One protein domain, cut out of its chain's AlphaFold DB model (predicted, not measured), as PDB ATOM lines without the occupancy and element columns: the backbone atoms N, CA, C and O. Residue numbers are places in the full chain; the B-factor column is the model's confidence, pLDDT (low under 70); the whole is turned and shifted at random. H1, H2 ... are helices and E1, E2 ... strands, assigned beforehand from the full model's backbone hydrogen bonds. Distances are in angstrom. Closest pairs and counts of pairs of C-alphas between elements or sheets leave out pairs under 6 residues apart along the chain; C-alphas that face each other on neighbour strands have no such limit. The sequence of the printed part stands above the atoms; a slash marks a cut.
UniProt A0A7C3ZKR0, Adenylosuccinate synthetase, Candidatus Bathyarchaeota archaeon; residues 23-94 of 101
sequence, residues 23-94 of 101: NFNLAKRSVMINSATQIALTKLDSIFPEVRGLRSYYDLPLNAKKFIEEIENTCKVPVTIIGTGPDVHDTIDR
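AT A GLANCE: This is residues 23 to 94 of the 101 residues of the protein "Adenylosuccinate synthetase" of Candidatus Bathyarchaeota archaeon (UniProt A0A7C3ZKR0). A small, short-stranded sheet of E1, E2 and E3 makes one long side of the domain, and the helix H2 runs along the other, grazing the sheet with its last residues, 68 to 75. H1 sits at one end, where it meets the last part of H2, and the winding stretch of residues 42 to 61, with no named element, fills the other end and leads from E1 to H2. The printed part has 72 residues, with two named helices and three named strands in the order H1, E1, H2, E2, E3; the sheet runs E1, E2, E3 and is mixed. The class is mixed, helices and strands, and the whole is compact, with a radius of gyration of the C-alphas of 12.0 A and spans of 32 by 23 by 19 A.

IN THESE COORDINATES: In the sheet, E2 is residues 79 to 83, 10.8 A from first to last C-alpha, E1 is residues 39 to 41, and E3 is residues 91 to 93, ending with C-alpha 93 at (42.790, 36.114, 41.418). H2 is residues 62 to 75, 19.9 A long, from C-alpha 62 at (45.097, 46.779, 26.994). H1 is residues 24 to 34, 15.4 A long, from C-alpha 24 at (32.807, 55.442, 38.764).

HOW THE PARTS SIT: E2 is the inner strand, and E1 and E3 are edge strands. E1 and E2 are parallel at 24 degrees, with N 41 and O 81 within hydrogen-bond range at 2.8 A and N 80 and O 39 at 2.9 A. E2 and E3 are an antiparallel hairpin at 161 degrees, with N 92 and O 82 within hydrogen-bond range at 2.8 A. E1, H2 and E2 form a strand-helix-strand unit, two parallel neighbour strands with a helix between them along the chain, and its crossover is right-handed. H2 is on the sheet but only grazes it with residues 68 to 75; its closest C-alphas to E2 are those of Glu 72 and Val 79, 6.3 A apart. H1 and H2 touch, H2 with residues 71 to 75 alone; the closest C-alphas are those of Lys 28 and Cys 75, 4.6 A apart. They run the same way at a steep tilt of 47 degrees. H1 is not on the sheet, and it is apart from E2 and E3. In H1 and H2 every O i to N i+4 pair is within hydrogen-bond range.

THE WHOLE: The two C-alphas farthest apart are those of Ile 33 and Glu 50, 33.1 A. The printed part has no cut. The link from E1 to H2 is long, with 20 residues; the links H1 to E1 and H2 to E2 are tight, and E2 to E3 is short. The mean pLDDT of the printed part is 94.5, and no printed residue is under 70.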
ATOM      1  N   ASN A  23      29.378  53.296  36.574       95.75
ATOM      2  CA  ASN A  23      29.428  54.631  37.165       95.75
ATOM      3  C   ASN A  23      30.509  54.689  38.249       95.75
ATOM      4  O   ASN A  23      30.308  54.235  39.378       95.75
ATOM      5  N   PHE A  24      31.635  55.306  37.903       95.44
ATOM      6  CA  PHE A  24      32.807  55.442  38.764       95.44
ATOM      7  C   PHE A  24      32.539  56.246  40.045       95.44
ATOM      8  O   PHE A  24      33.009  55.876  41.120       95.44
ATOM      9  N   ASN A  25      31.726  57.305  39.972       96.25
ATOM     10  CA  ASN A  25      31.393  58.128  41.140       96.25
ATOM     11  C   ASN A  25      30.549  57.355  42.157       96.25
ATOM     12  O   ASN A  25      30.769  57.453  43.366       96.25
ATOM     13  N   LEU A  26      29.590  56.564  41.667       96.50
ATOM     14  CA  LEU A  26      28.758  55.720  42.519       96.50
ATOM     15  C   LEU A  26      29.584  54.594  43.148       96.50
ATOM     16  O   LEU A  26      29.431  54.332  44.340       96.50
ATOM     17  N   ALA A  27      30.499  53.987  42.386       96.44
ATOM     18  CA  ALA A  27      31.435  52.993  42.905       96.44
ATOM     19  C   ALA A  27      32.314  53.573  44.024       96.44
ATOM     20  O   ALA A  27      32.334  53.027  45.126       96.44
ATOM     21  N   LYS A  28      32.935  54.740  43.800       96.69
ATOM     22  CA  LYS A  28      33.724  55.452  44.818       96.69
ATOM     23  C   LYS A  28      32.910  55.722  46.083       96.69
ATOM     24  O   LYS A  28      33.379  55.475  47.190       96.69
ATOM     25  N   ARG A  29      31.670  56.202  45.935       97.50
ATOM     26  CA  ARG A  29      30.773  56.442  47.075       97.50
ATOM     27  C   ARG A  29      30.446  55.155  47.830       97.50
ATOM     28  O   ARG A  29      30.457  55.168  49.056       97.50
ATOM     29  N   SER A  30      30.192  54.060  47.119       97.31
ATOM     30  CA  SER A  30      29.940  52.749  47.724       97.31
ATOM     31  C   SER A  30      31.140  52.255  48.533       97.31
ATOM     32  O   SER A  30      30.973  51.791  49.658       97.31
ATOM     33  N   VAL A  31      32.352  52.416  47.997       96.88
ATOM     34  CA  VAL A  31      33.597  52.071  48.694       96.88
ATOM     35  C   VAL A  31      33.749  52.878  49.981       96.88
ATOM     36  O   VAL A  31      34.026  52.291  51.022       96.88
ATOM     37  N   MET A  32      33.493  54.191  49.937       95.69
ATOM     38  CA  MET A  32      33.560  55.053  51.125       95.69
ATOM     39  C   MET A  32      32.541  54.656  52.203       95.69
ATOM     40  O   MET A  32      32.880  54.651  53.378       95.69
ATOM     41  N   ILE A  33      31.309  54.304  51.819       97.31
ATOM     42  CA  ILE A  33      30.257  53.916  52.776       97.31
ATOM     43  C   ILE A  33      30.576  52.571  53.436       97.31
ATOM     44  O   ILE A  33      30.411  52.423  54.642       97.31
ATOM     45  N   ASN A  34      31.033  51.595  52.652       97.25
ATOM     46  CA  ASN A  34      31.277  50.239  53.146       97.25
ATOM     47  C   ASN A  34      32.682  50.045  53.731       97.25
ATOM     48  O   ASN A  34      32.972  48.966  54.238       97.25
ATOM     49  N   SER A  35      33.562  51.050  53.635       95.56
ATOM     50  CA  SER A  35      34.990  50.924  53.963       95.56
ATOM     51  C   SER A  35      35.629  49.710  53.274       95.56
ATOM     52  O   SER A  35      36.339  48.917  53.892       95.56
ATOM     53  N   ALA A  36      35.315  49.527  51.987       95.00
ATOM     54  CA  ALA A  36      35.734  48.344  51.246       95.00
ATOM     55  C   ALA A  36      37.265  48.286  51.124       95.00
ATOM     56  O   ALA A  36      37.898  49.257  50.719       95.00
ATOM     57  N   THR A  37      37.852  47.131  51.437       94.44
ATOM     58  CA  THR A  37      39.305  46.902  51.371       94.44
ATOM     59  C   THR A  37      39.760  46.320  50.037       94.44
ATOM     60  O   THR A  37      40.927  46.452  49.674       94.44
ATOM     61  N   GLN A  38      38.854  45.661  49.309       95.31
ATOM     62  CA  GLN A  38      39.111  45.005  48.028       95.31
ATOM     63  C   GLN A  38      37.859  45.056  47.145       95.31
ATOM     64  O   GLN A  38      36.735  45.065  47.651       95.31
ATOM     65  N   ILE A  39      38.052  45.056  45.826       96.44
ATOM     66  CA  ILE A  39      36.966  45.032  44.841       96.44
ATOM     67  C   ILE A  39      36.999  43.713  44.065       96.44
ATOM     68  O   ILE A  39      38.029  43.329  43.511       96.44
ATOM     69  N   ALA A  40      35.843  43.055  43.980       96.38
ATOM     70  CA  ALA A  40      35.596  41.968  43.041       96.38
ATOM     71  C   ALA A  40      34.821  42.515  41.833       96.38
ATOM     72  O   ALA A  40      33.665  42.925  41.957       96.38
ATOM     73  N   LEU A  41      35.462  42.542  40.667       95.81
ATOM     74  CA  LEU A  41      34.867  42.975  39.408       95.81
ATOM     75  C   LEU A  41      34.301  41.756  38.676       95.81
ATOM     76  O   LEU A  41      35.009  40.778  38.482       95.81
ATOM     77  N   THR A  42      33.039  41.792  38.254       94.25
ATOM     78  CA  THR A  42      32.391  40.656  37.574       94.25
ATOM     79  C   THR A  42      31.835  41.053  36.215       94.25
ATOM     80  O   THR A  42      31.584  42.233  35.957       94.25
ATOM     81  N   LYS A  43      31.622  40.048  35.357       92.12
ATOM     82  CA  LYS A  43      31.074  40.201  34.002       92.12
ATOM     83  C   LYS A  43      31.881  41.156  33.118       92.12
ATOM     84  O   LYS A  43      31.303  41.948  32.367       92.12
ATOM     85  N   LEU A  44      33.210  41.102  33.211       93.19
ATOM     86  CA  LEU A  44      34.080  41.922  32.364       93.19
ATOM     87  C   LEU A  44      33.889  41.581  30.873       93.19
ATOM     88  O   LEU A  44      33.930  42.471  30.027       93.19
ATOM     89  N   ASP A  45      33.565  40.321  30.580       92.00
ATOM     90  CA  ASP A  45      33.226  39.777  29.259       92.00
ATOM     91  C   ASP A  45      31.993  40.417  28.608       92.00
ATOM     92  O   ASP A  45      31.878  40.454  27.385       92.00
ATOM     93  N   SER A  46      31.090  40.991  29.404       89.69
ATOM     94  CA  SER A  46      29.926  41.731  28.898       89.69
ATOM     95  C   SER A  46      30.312  43.074  28.261       89.69
ATOM     96  O   SER A  46      29.592  43.603  27.409       89.69
ATOM     97  N   ILE A  47      31.438  43.654  28.686       89.88
ATOM     98  CA  ILE A  47      31.972  44.913  28.149       89.88
ATOM     99  C   ILE A  47      33.054  44.623  27.105       89.88
ATOM    100  O   ILE A  47      33.071  45.272  26.061       89.88
ATOM    101  N   PHE A  48      33.908  43.633  27.374       92.00
ATOM    102  CA  PHE A  48      35.033  43.222  26.538       92.00
ATOM    103  C   PHE A  48      34.910  41.729  26.201       92.00
ATOM    104  O   PHE A  48      35.460  40.898  26.926       92.00
ATOM    105  N   PRO A  49      34.187  41.347  25.135       90.06
ATOM    106  CA  PRO A  49      33.971  39.942  24.776       90.06
ATOM    107  C   PRO A  49      35.262  39.125  24.615       90.06
ATOM    108  O   PRO A  49      35.262  37.916  24.842       90.06
ATOM    109  N   GLU A  50      36.366  39.780  24.258       92.06
ATOM    110  CA  GLU A  50      37.690  39.188  24.078       92.06
ATOM    111  C   GLU A  50      38.351  38.685  25.372       92.06
ATOM    112  O   GLU A  50      39.309  37.921  25.300       92.06
ATOM    113  N   VAL A  51      37.855  39.071  26.555       93.25
ATOM    114  CA  VAL A  51      38.420  38.600  27.836       93.25
ATOM    115  C   VAL A  51      37.883  37.240  28.267       93.25
ATOM    116  O   VAL A  51      38.315  36.706  29.288       93.25
ATOM    117  N   ARG A  52      36.915  36.690  27.526       93.19
ATOM    118  CA  ARG A  52      36.166  35.511  27.946       93.19
ATOM    119  C   ARG A  52      37.069  34.293  28.133       93.19
ATOM    120  O   ARG A  52      37.756  33.881  27.206       93.19
ATOM    121  N   GLY A  53      37.018  33.699  29.324       91.19
ATOM    122  CA  GLY A  53      37.794  32.502  29.673       91.19
ATOM    123  C   GLY A  53      39.266  32.761  30.014       91.19
ATOM    124  O   GLY A  53      39.999  31.813  30.296       91.19
ATOM    125  N   LEU A  54      39.719  34.021  30.021       92.88
ATOM    126  CA  LEU A  54      41.070  34.362  30.467       92.88
ATOM    127  C   LEU A  54      41.195  34.204  31.985       92.88
ATOM    128  O   LEU A  54      40.332  34.649  32.743       92.88
ATOM    129  N   ARG A  55      42.299  33.594  32.427       92.38
ATOM    130  CA  ARG A  55      42.568  33.274  33.845       92.38
ATOM    131  C   ARG A  55      43.804  33.964  34.412       92.38
ATOM    132  O   ARG A  55      44.117  33.810  35.587       92.38
ATOM    133  N   SER A  56      44.483  34.752  33.588       91.88
ATOM    134  CA  SER A  56      45.665  35.520  33.955       91.88
ATOM    135  C   SER A  56      45.432  36.994  33.662       91.88
ATOM    136  O   SER A  56      44.891  37.356  32.616       91.88
ATOM    137  N   TYR A  57      45.877  37.861  34.573       92.12
ATOM    138  CA  TYR A  57      45.812  39.306  34.368       92.12
ATOM    139  C   TYR A  57      46.688  39.753  33.187       92.12
ATOM    140  O   TYR A  57      46.351  40.698  32.473       92.12
ATOM    141  N   TYR A  58      47.805  39.062  32.950       91.88
ATOM    142  CA  TYR A  58      48.759  39.401  31.895       91.88
ATOM    143  C   TYR A  58      48.181  39.220  30.494       91.88
ATOM    144  O   TYR A  58      48.492  40.024  29.615       91.88
ATOM    145  N   ASP A  59      47.270  38.265  30.328       92.44
ATOM    146  CA  ASP A  59      46.636  37.960  29.045       92.44
ATOM    147  C   ASP A  59      45.504  38.937  28.705       92.44
ATOM    148  O   ASP A  59      44.996  38.943  27.584       92.44
ATOM    149  N   LEU A  60      45.105  39.801  29.652       94.31
ATOM    150  CA  LEU A  60      44.049  40.771  29.398       94.31
ATOM    151  C   LEU A  60      44.479  41.803  28.333       94.31
ATOM    152  O   LEU A  60      45.604  42.327  28.378       94.31
ATOM    153  N   PRO A  61      43.563  42.175  27.421       95.50
ATOM    154  CA  PRO A  61      43.789  43.230  26.450       95.50
ATOM    155  C   PRO A  61      44.006  44.577  27.136       95.50
ATOM    156  O   PRO A  61      43.488  44.850  28.222       95.50
ATOM    157  N   LEU A  62      44.731  45.468  26.456       95.12
ATOM    158  CA  LEU A  62      45.097  46.779  26.994       95.12
ATOM    159  C   LEU A  62      43.875  47.606  27.426       95.12
ATOM    160  O   LEU A  62      43.922  48.279  28.451       95.12
ATOM    161  N   ASN A  63      42.774  47.539  26.676       95.00
ATOM    162  CA  ASN A  63      41.554  48.282  26.996       95.00
ATOM    163  C   ASN A  63      40.897  47.789  28.294       95.00
ATOM    164  O   ASN A  63      40.461  48.604  29.105       95.00
ATOM    165  N   ALA A  64      40.883  46.473  28.520       95.12
ATOM    166  CA  ALA A  64      40.353  45.882  29.745       95.12
ATOM    167  C   ALA A  64      41.229  46.232  30.959       95.12
ATOM    168  O   ALA A  64      40.704  46.605  32.006       95.12
ATOM    169  N   LYS A  65      42.560  46.196  30.801       95.50
ATOM    170  CA  LYS A  65      43.508  46.625  31.844       95.50
ATOM    171  C   LYS A  65      43.316  48.094  32.218       95.50
ATOM    172  O   LYS A  65      43.146  48.394  33.393       95.50
ATOM    173  N   LYS A  66      43.223  48.991  31.229       96.50
ATOM    174  CA  LYS A  66      42.953  50.424  31.458       96.50
ATOM    175  C   LYS A  66      41.647  50.662  32.212       96.50
ATOM    176  O   LYS A  66      41.593  51.522  33.084       96.50
ATOM    177  N   PHE A  67      40.603  49.895  31.901       96.19
ATOM    178  CA  PHE A  67      39.330  49.991  32.612       96.19
ATOM    179  C   PHE A  67      39.465  49.590  34.089       96.19
ATOM    180  O   PHE A  67      38.938  50.271  34.966       96.19
ATOM    181  N   ILE A  68      40.206  48.517  34.378       95.62
ATOM    182  CA  ILE A  68      40.497  48.089  35.755       95.62
ATOM    183  C   ILE A  68      41.318  49.158  36.486       95.62
ATOM    184  O   ILE A  68      40.959  49.547  37.597       95.62
ATOM    185  N   GLU A  69      42.360  49.688  35.846       96.06
ATOM    186  CA  GLU A  69      43.189  50.769  36.389       96.06
ATOM    187  C   GLU A  69      42.362  52.024  36.699       96.06
ATOM    188  O   GLU A  69      42.560  52.659  37.731       96.06
ATOM    189  N   GLU A  70      41.402  52.394  35.851       96.75
ATOM    190  CA  GLU A  70      40.511  53.533  36.090       96.75
ATOM    191  C   GLU A  70      39.615  53.320  37.323       96.75
ATOM    192  O   GLU A  70      39.434  54.239  38.136       96.75
ATOM    193  N   ILE A  71      39.101  52.098  37.515       96.31
ATOM    194  CA  ILE A  71      38.339  51.723  38.715       96.31
ATOM    195  C   ILE A  71      39.221  51.840  39.959       96.31
ATOM    196  O   ILE A  71      38.820  52.508  40.917       96.31
ATOM    197  N   GLU A  72      40.411  51.235  39.943       96.12
ATOM    198  CA  GLU A  72      41.368  51.274  41.057       96.12
ATOM    199  C   GLU A  72      41.772  52.720  41.384       96.12
ATOM    200  O   GLU A  72      41.734  53.140  42.543       96.12
ATOM    201  N   ASN A  73      42.062  53.530  40.363       97.00
ATOM    202  CA  ASN A  73      42.449  54.929  40.514       97.00
ATOM    203  C   ASN A  73      41.339  55.796  41.108       97.00
ATOM    204  O   ASN A  73      41.631  56.690  41.911       97.00
ATOM    205  N   THR A  74      40.084  55.549  40.730       96.62
ATOM    206  CA  THR A  74      38.933  56.305  41.234       96.62
ATOM    207  C   THR A  74      38.564  55.877  42.652       96.62
ATOM    208  O   THR A  74      38.314  56.723  43.517       96.62
ATOM    209  N   CYS A  75      38.520  54.566  42.891       95.69
ATOM    210  CA  CYS A  75      38.061  53.985  44.149       95.69
ATOM    211  C   CYS A  75      39.148  53.957  45.227       95.69
ATOM    212  O   CYS A  75      38.808  53.854  46.400       95.69
ATOM    213  N   LYS A  76      40.430  54.072  44.845       95.62
ATOM    214  CA  LYS A  76      41.605  53.962  45.729       95.62
ATOM    215  C   LYS A  76      41.681  52.631  46.483       95.62
ATOM    216  O   LYS A  76      42.239  52.559  47.572       95.62
ATOM    217  N   VAL A  77      41.130  51.582  45.880       95.25
ATOM    218  CA  VAL A  77      41.056  50.226  46.427       95.25
ATOM    219  C   VAL A  77      41.422  49.246  45.312       95.25
ATOM    220  O   VAL A  77      40.953  49.440  44.186       95.25
ATOM    221  N   PRO A  78      42.246  48.217  45.587       96.12
ATOM    222  CA  PRO A  78      42.673  47.263  44.569       96.12
ATOM    223  C   PRO A  78      41.518  46.382  44.078       96.12
ATOM    224  O   PRO A  78      40.683  45.920  44.866       96.12
ATOM    225  N   VAL A  79      41.514  46.089  42.777       96.50
ATOM    226  CA  VAL A  79      40.633  45.091  42.163       96.50
ATOM    227  C   VAL A  79      41.345  43.746  42.214       96.50
ATOM    228  O   VAL A  79      42.290  43.483  41.469       96.50
ATOM    229  N   THR A  80      40.900  42.887  43.124       96.19
ATOM    230  CA  THR A  80      41.616  41.655  43.465       96.19
ATOM    231  C   THR A  80      41.056  40.425  42.773       96.19
ATOM    232  O   THR A  80      41.818  39.519  42.445       96.19
ATOM    233  N   ILE A  81      39.749  40.397  42.526       95.62
ATOM    234  CA  ILE A  81      39.064  39.294  41.854       95.62
ATOM    235  C   ILE A  81      38.416  39.843  40.590       95.62
ATOM    236  O   ILE A  81      37.713  40.852  40.648       95.62
ATOM    237  N   ILE A  82      38.647  39.191  39.454       96.44
ATOM    238  CA  ILE A  82      38.098  39.607  38.159       96.44
ATOM    239  C   ILE A  82      37.407  38.411  37.508       96.44
ATOM    240  O   ILE A  82      38.068  37.465  37.095       96.44
ATOM    241  N   GLY A  83      36.083  38.459  37.399       95.75
ATOM    242  CA  GLY A  83      35.286  37.475  36.672       95.75
ATOM    243  C   GLY A  83      35.290  37.765  35.172       95.75
ATOM    244  O   GLY A  83      34.814  38.820  34.737       95.75
ATOM    245  N   THR A  84      35.812  36.816  34.404       94.88
ATOM    246  CA  THR A  84      35.966  36.870  32.947       94.88
ATOM    247  C   THR A  84      34.940  36.009  32.212       94.88
ATOM    248  O   THR A  84      34.960  35.951  30.988       94.88
ATOM    249  N   GLY A  85      34.023  35.345  32.912       92.12
ATOM    250  CA  GLY A  85      32.999  34.530  32.273       92.12
ATOM    251  C   GLY A  85      31.992  33.928  33.251       92.12
ATOM    252  O   GLY A  85      32.002  34.250  34.441       92.12
ATOM    253  N   PRO A  86      31.069  33.092  32.741       90.31
ATOM    254  CA  PRO A  86      30.043  32.438  33.545       90.31
ATOM    255  C   PRO A  86      30.538  31.180  34.272       90.31
ATOM    256  O   PRO A  86      29.852  30.723  35.186       90.31
ATOM    257  N   ASP A  87      31.668  30.595  33.856       92.69
ATOM    258  CA  ASP A  87      32.234  29.417  34.513       92.69
ATOM    259  C   ASP A  87      32.887  29.799  35.849       92.69
ATOM    260  O   ASP A  87      33.405  30.904  36.020       92.69
ATOM    261  N   VAL A  88      32.904  28.865  36.800       88.88
ATOM    262  CA  VAL A  88      33.541  29.054  38.114       88.88
ATOM    263  C   VAL A  88      35.038  29.335  37.967       88.88
ATOM    264  O   VAL A  88      35.609  30.102  38.740       88.88
ATOM    265  N   HIS A  89      35.677  28.736  36.964       91.75
ATOM    266  CA  HIS A  89      37.097  28.913  36.691       91.75
ATOM    267  C   HIS A  89      37.410  30.124  35.806       91.75
ATOM    268  O   HIS A  89      38.587  30.441  35.624       91.75
ATOM    269  N   ASP A  90      36.401  30.824  35.284       93.44
ATOM    270  CA  ASP A  90      36.578  32.059  34.512       93.44
ATOM    271  C   ASP A  90      36.736  33.250  35.467       93.44
ATOM    272  O   ASP A  90      35.948  34.198  35.494       93.44
ATOM    273  N   THR A  91      37.745  33.153  36.333       94.81
ATOM    274  CA  THR A  91      38.057  34.139  37.366       94.81
ATOM    275  C   THR A  91      39.569  34.285  37.511       94.81
ATOM    276  O   THR A  91      40.293  33.298  37.616       94.81
ATOM    277  N   ILE A  92      40.039  35.529  37.557       94.94
ATOM    278  CA  ILE A  92      41.429  35.905  37.827       94.94
ATOM    279  C   ILE A  92      41.532  36.331  39.294       94.94
ATOM    280  O   ILE A  92      40.767  37.188  39.743       94.94
ATOM    281  N   ASP A  93      42.493  35.767  40.024       94.69
ATOM    282  CA  ASP A  93      42.790  36.114  41.418       94.69
ATOM    283  C   ASP A  93      44.168  36.782  41.526       94.69
ATOM    284  O   ASP A  93      45.197  36.153  41.291       94.69
ATOM    285  N   ARG A  94      44.183  38.062  41.908       93.44
ATOM    286  CA  ARG A  94      45.386  38.901  42.054       93.44
ATOM    287  C   ARG A  94      45.817  39.084  43.512       93.44
ATOM    288  O   ARG A  94      46.740  39.847  43.787       93.44
TER     289      ARG A  94